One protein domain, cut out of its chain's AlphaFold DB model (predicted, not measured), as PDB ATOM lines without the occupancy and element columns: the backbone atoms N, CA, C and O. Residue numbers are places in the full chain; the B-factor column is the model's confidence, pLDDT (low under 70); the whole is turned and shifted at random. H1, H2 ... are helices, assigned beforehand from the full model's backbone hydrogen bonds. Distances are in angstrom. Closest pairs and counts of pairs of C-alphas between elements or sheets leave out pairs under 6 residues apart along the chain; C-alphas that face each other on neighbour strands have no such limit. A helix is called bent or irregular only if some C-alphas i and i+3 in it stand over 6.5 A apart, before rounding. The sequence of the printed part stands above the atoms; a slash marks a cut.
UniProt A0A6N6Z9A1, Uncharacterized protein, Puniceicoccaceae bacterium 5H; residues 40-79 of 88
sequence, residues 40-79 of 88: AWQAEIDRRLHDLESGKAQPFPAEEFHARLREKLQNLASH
ATOM      1  N   ALA A  40     -21.729 -14.567 -32.722       92.88
ATOM      2  CA  ALA A  40     -22.595 -14.283 -31.580       92.88
ATOM      3  C   ALA A  40     -24.086 -14.517 -31.883       92.88
ATOM      4  O   ALA A  40     -24.800 -15.060 -31.043       92.88
ATOM      5  N   TRP A  41     -24.559 -14.133 -33.072       93.25
ATOM      6  CA  TRP A  41     -25.934 -14.406 -33.492       93.25
ATOM      7  C   TRP A  41     -26.166 -15.891 -33.754       93.25
ATOM      8  O   TRP A  41     -27.212 -16.401 -33.362       93.25
ATOM      9  N   GLN A  42     -25.192 -16.589 -34.339       94.19
ATOM     10  CA  GLN A  42     -25.277 -18.037 -34.528       94.19
ATOM     11  C   GLN A  42     -25.399 -18.764 -33.181       94.19
ATOM     12  O   GLN A  42     -26.349 -19.514 -32.972       94.19
ATOM     13  N   ALA A  43     -24.513 -18.451 -32.227       95.25
ATOM     14  CA  ALA A  43     -24.555 -19.037 -30.888       95.25
ATOM     15  C   ALA A  43     -25.881 -18.757 -30.157       95.25
ATOM     16  O   ALA A  43     -26.393 -19.618 -29.443       95.25
ATOM     17  N   GLU A  44     -26.459 -17.565 -30.332       97.12
ATOM     18  CA  GLU A  44     -27.747 -17.219 -29.726       97.12
ATOM     19  C   GLU A  44     -28.919 -17.983 -30.358       97.12
ATOM     20  O   GLU A  44     -29.827 -18.401 -29.637       97.12
ATOM     21  N   ILE A  45     -28.907 -18.194 -31.678       96.25
ATOM     22  CA  ILE A  45     -29.913 -19.013 -32.368       96.25
ATOM     23  C   ILE A  45     -29.843 -20.454 -31.860       96.25
ATOM     24  O   ILE A  45     -30.866 -20.985 -31.426       96.25
ATOM     25  N   ASP A  46     -28.645 -21.041 -31.827       97.12
ATOM     26  CA  ASP A  46     -28.434 -22.417 -31.365       97.12
ATOM     27  C   ASP A  46     -28.895 -22.586 -29.909       97.12
ATOM     28  O   ASP A  46     -29.610 -23.531 -29.568       97.12
ATOM     29  N   ARG A  47     -28.569 -21.615 -29.047       97.94
ATOM     30  CA  ARG A  47     -29.012 -21.595 -27.648       97.94
ATOM     31  C   ARG A  47     -30.535 -21.516 -27.527       97.94
ATOM     32  O   ARG A  47     -31.113 -22.232 -26.710       97.94
ATOM     33  N   ARG A  48     -31.199 -20.641 -28.294       97.44
ATOM     34  CA  ARG A  48     -32.667 -20.494 -28.247       97.44
ATOM     35  C   ARG A  48     -33.382 -21.728 -28.770       97.44
ATOM     36  O   ARG A  48     -34.400 -22.105 -28.198       97.44
ATOM     37  N   LEU A  49     -32.851 -22.346 -29.819       97.75
ATOM     38  CA  LEU A  49     -33.389 -23.591 -30.347       97.75
ATOM     39  C   LEU A  49     -33.277 -24.706 -29.303       97.75
ATOM     40  O   LEU A  49     -34.283 -25.329 -28.978       97.75
ATOM     41  N   HIS A  50     -32.106 -24.866 -28.684       98.00
ATOM     42  CA  HIS A  50     -31.908 -25.842 -27.612       98.00
ATOM     43  C   HIS A  50     -32.838 -25.605 -26.412       98.00
ATOM     44  O   HIS A  50     -33.407 -26.548 -25.863       98.00
ATOM     45  N   ASP A  51     -33.022 -24.350 -25.992       98.25
ATOM     46  CA  ASP A  51     -33.941 -24.024 -24.899       98.25
ATOM     47  C   ASP A  51     -35.394 -24.409 -25.250       98.25
ATOM     48  O   ASP A  51     -36.114 -24.891 -24.377       98.25
ATOM     49  N   LEU A  52     -35.822 -24.242 -26.507       97.56
ATOM     50  CA  LEU A  52     -37.151 -24.665 -26.970       97.56
ATOM     51  C   LEU A  52     -37.277 -26.194 -27.022       97.56
ATOM     52  O   LEU A  52     -38.238 -26.748 -26.493       97.56
ATOM     53  N   GLU A  53     -36.302 -26.882 -27.619       97.38
ATOM     54  CA  GLU A  53     -36.299 -28.344 -27.771       97.38
ATOM     55  C   GLU A  53     -36.225 -29.075 -26.426       97.38
ATOM     56  O   GLU A  53     -36.875 -30.099 -26.230       97.38
ATOM     57  N   SER A  54     -35.467 -28.529 -25.470       97.69
ATOM     58  CA  SER A  54     -35.376 -29.059 -24.104       97.69
ATOM     59  C   SER A  54     -36.594 -28.727 -23.233       97.69
ATOM     60  O   SER A  54     -36.688 -29.208 -22.103       97.69
ATOM     61  N   GLY A  55     -37.517 -27.887 -23.715       97.06
ATOM     62  CA  GLY A  55     -38.671 -27.406 -22.953       97.06
ATOM     63  C   GLY A  55     -38.329 -26.390 -21.856       97.06
ATOM     64  O   GLY A  55     -39.205 -26.015 -21.073       97.06
ATOM     65  N   LYS A  56     -37.076 -25.922 -21.793       97.50
ATOM     66  CA  LYS A  56     -36.635 -24.852 -20.886       97.50
ATOM     67  C   LYS A  56     -37.278 -23.510 -21.243       97.50
ATOM     68  O   LYS A  56     -37.610 -22.736 -20.347       97.50
ATOM     69  N   ALA A  57     -37.469 -23.239 -22.532       96.69
ATOM     70  CA  ALA A  57     -38.293 -22.149 -23.032       96.69
ATOM     71  C   ALA A  57     -39.645 -22.708 -23.485       96.69
ATOM     72  O   ALA A  57     -39.710 -23.559 -24.367       96.69
ATOM     73  N   GLN A  58     -40.730 -22.206 -22.895       95.50
ATOM     74  CA  GLN A  58     -42.089 -22.610 -23.247       95.50
ATOM     75  C   GLN A  58     -42.750 -21.502 -24.074       95.50
ATOM     76  O   GLN A  58     -42.923 -20.391 -23.561       95.50
ATOM     77  N   PRO A  59     -43.097 -21.758 -25.349       93.25
ATOM     78  CA  PRO A  59     -43.833 -20.791 -26.141       93.25
ATOM     79  C   PRO A  59     -45.240 -20.615 -25.568       93.25
ATOM     80  O   PRO A  59     -45.840 -21.546 -25.033       93.25
ATOM     81  N   PHE A  60     -45.777 -19.412 -25.712       94.62
ATOM     82  CA  PHE A  60     -47.147 -19.082 -25.338       94.62
ATOM     83  C   PHE A  60     -47.788 -18.249 -26.457       94.62
ATOM     84  O   PHE A  60     -47.058 -17.712 -27.301       94.62
ATOM     85  N   PRO A  61     -49.128 -18.165 -26.518       97.50
ATOM     86  CA  PRO A  61     -49.820 -17.490 -27.612       97.50
ATOM     87  C   PRO A  61     -49.379 -16.033 -27.785       97.50
ATOM     88  O   PRO A  61     -49.292 -15.265 -26.821       97.50
ATOM     89  N   ALA A  62     -49.136 -15.627 -29.031       94.44
ATOM     90  CA  ALA A  62     -48.708 -14.267 -29.344       94.44
ATOM     91  C   ALA A  62     -49.778 -13.237 -28.944       94.44
ATOM     92  O   ALA A  62     -49.461 -12.149 -28.462       94.44
ATOM     93  N   GLU A  63     -51.054 -13.589 -29.079       97.06
ATOM     94  CA  GLU A  63     -52.198 -12.761 -28.699       97.06
ATOM     95  C   GLU A  63     -52.162 -12.417 -27.208       97.06
ATOM     96  O   GLU A  63     -52.432 -11.274 -26.827       97.06
ATOM     97  N   GLU A  64     -51.768 -13.382 -26.374       97.06
ATOM     98  CA  GLU A  64     -51.606 -13.199 -24.936       97.06
ATOM     99  C   GLU A  64     -50.429 -12.264 -24.627       97.06
ATOM    100  O   GLU A  64     -50.571 -11.344 -23.816       97.06
ATOM    101  N   PHE A  65     -49.291 -12.428 -25.311       95.81
ATOM    102  CA  PHE A  65     -48.166 -11.491 -25.207       95.81
ATOM    103  C   PHE A  65     -48.594 -10.063 -25.547       95.81
ATOM    104  O   PHE A  65     -48.351  -9.135 -24.773       95.81
ATOM    105  N   HIS A  66     -49.269  -9.880 -26.683       96.00
ATOM    106  CA  HIS A  66     -49.725  -8.570 -27.130       96.00
ATOM    107  C   HIS A  66     -50.754  -7.951 -26.178       96.00
ATOM    108  O   HIS A  66     -50.715  -6.740 -25.955       96.00
ATOM    109  N   ALA A  67     -51.657  -8.750 -25.602       96.81
ATOM    110  CA  ALA A  67     -52.608  -8.279 -24.598       96.81
ATOM    111  C   ALA A  67     -51.889  -7.749 -23.347       96.81
ATOM    112  O   ALA A  67     -52.094  -6.592 -22.979       96.81
ATOM    113  N   ARG A  68     -50.976  -8.546 -22.773       95.69
ATOM    114  CA  ARG A  68     -50.166  -8.161 -21.602       95.69
ATOM    115  C   ARG A  68     -49.303  -6.928 -21.877       95.69
ATOM    116  O   ARG A  68     -49.163  -6.053 -21.025       95.69
ATOM    117  N   LEU A  69     -48.723  -6.836 -23.075       95.88
ATOM    118  CA  LEU A  69     -47.902  -5.695 -23.477       95.88
ATOM    119  C   LEU A  69     -48.727  -4.405 -23.558       95.88
ATOM    120  O   LEU A  69     -48.285  -3.376 -23.051       95.88
ATOM    121  N   ARG A  70     -49.925  -4.454 -24.160       95.44
ATOM    122  CA  ARG A  70     -50.833  -3.296 -24.228       95.44
ATOM    123  C   ARG A  70     -51.236  -2.812 -22.840       95.44
ATOM    124  O   ARG A  70     -51.126  -1.620 -22.581       95.44
ATOM    125  N   GLU A  71     -51.638  -3.725 -21.959       95.00
ATOM    126  CA  GLU A  71     -51.986  -3.403 -20.571       95.00
ATOM    127  C   GLU A  71     -50.813  -2.721 -19.851       95.00
ATOM    128  O   GLU A  71     -50.967  -1.658 -19.251       95.00
ATOM    129  N   LYS A  72     -49.600  -3.272 -19.988       92.00
ATOM    130  CA  LYS A  72     -48.396  -2.676 -19.401       92.00
ATOM    131  C   LYS A  72     -48.130  -1.269 -19.938       92.00
ATOM    132  O   LYS A  72     -47.825  -0.378 -19.154       92.00
ATOM    133  N   LEU A  73     -48.253  -1.052 -21.248       92.12
ATOM    134  CA  LEU A  73     -48.062   0.268 -21.857       92.12
ATOM    135  C   LEU A  73     -49.126   1.276 -21.404       92.12
ATOM    136  O   LEU A  73     -48.784   2.420 -21.130       92.12
ATOM    137  N   GLN A  74     -50.387   0.859 -21.259       88.50
ATOM    138  CA  GLN A  74     -51.465   1.702 -20.728       88.50
ATOM    139  C   GLN A  74     -51.210   2.099 -19.268       88.50
ATOM    140  O   GLN A  74     -51.358   3.266 -18.906       88.50
ATOM    141  N   ASN A  75     -50.750   1.155 -18.444       84.06
ATOM    142  CA  ASN A  75     -50.407   1.408 -17.045       84.06
ATOM    143  C   ASN A  75     -49.200   2.347 -16.902       84.06
ATOM    144  O   ASN A  75     -49.186   3.199 -16.012       84.06
ATOM    145  N   LEU A  76     -48.207   2.216 -17.790       81.06
ATOM    146  CA  LEU A  76     -47.052   3.117 -17.854       81.06
ATOM    147  C   LEU A  76     -47.434   4.510 -18.368       81.06
ATOM    148  O   LEU A  76     -46.914   5.487 -17.856       81.06
ATOM    149  N   ALA A  77     -48.351   4.615 -19.331       71.50
ATOM    150  CA  ALA A  77     -48.858   5.901 -19.815       71.50
ATOM    151  C   ALA A  77     -49.752   6.612 -18.783       71.50
ATOM    152  O   ALA A  77     -49.864   7.828 -18.803       71.50
ATOM    153  N   SER A  78     -50.370   5.860 -17.867       65.69
ATOM    154  CA  SER A  78     -51.170   6.410 -16.763       65.69
ATOM    155  C   SER A  78     -50.310   6.940 -15.604       65.69
ATOM    156  O   SER A  78     -50.817   7.652 -14.743       65.69
ATOM    157  N   HIS A  79     -49.017   6.593 -15.572       58.16
ATOM    158  CA  HIS A  79     -48.024   7.151 -14.657       58.16
ATOM    159  C   HIS A  79     -47.092   8.056 -15.468       58.16
ATOM    160  O   HIS A  79     -46.076   7.589 -15.976       58.16
TER     161      HIS A  79
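What this domain is: This is residues 40 to 79 of the 88 residues of an uncharacterized protein of Puniceicoccaceae bacterium 5H (UniProt A0A6N6Z9A1). Two helices, H1 and then H2, stand well apart like the arms of a wide, open V, joined at its base by a stretched-out link, residues 54 to 61. No part packs between the arms. The printed part has 40 residues, with two named helices and no named strand: all helix. It is extended, with a radius of gyration of the C-alphas of 15.0 A, and spans 39 by 22 by 13 A.

How they stand to each other: H1, residues 40 to 53, and H2, residues 62 to 77, are apart, with no C-alpha of the one within 8 A of the other. A short link of 8 residues joins them. Residues 40 to 47, 50 to 55 and 58 to 79 stand free. In both helices every O i to N i+4 pair is within hydrogen-bond range.

Where its parts are: H1 begins at C-alpha 40, (-22.595, -14.283, -31.580), and is 20.0 A long from first to last C-alpha. H2 is 22.3 A long and ends at C-alpha 77, (-48.858, 5.901, -19.815). Neither is bent.

The domain as a whole: The C-alphas farthest apart, those of Gln 42 and Ser 78, are 39.8 A apart. The printed part has no cut. Mean pLDDT of the printed part is 92.8; residues 78 to 79 are under 70.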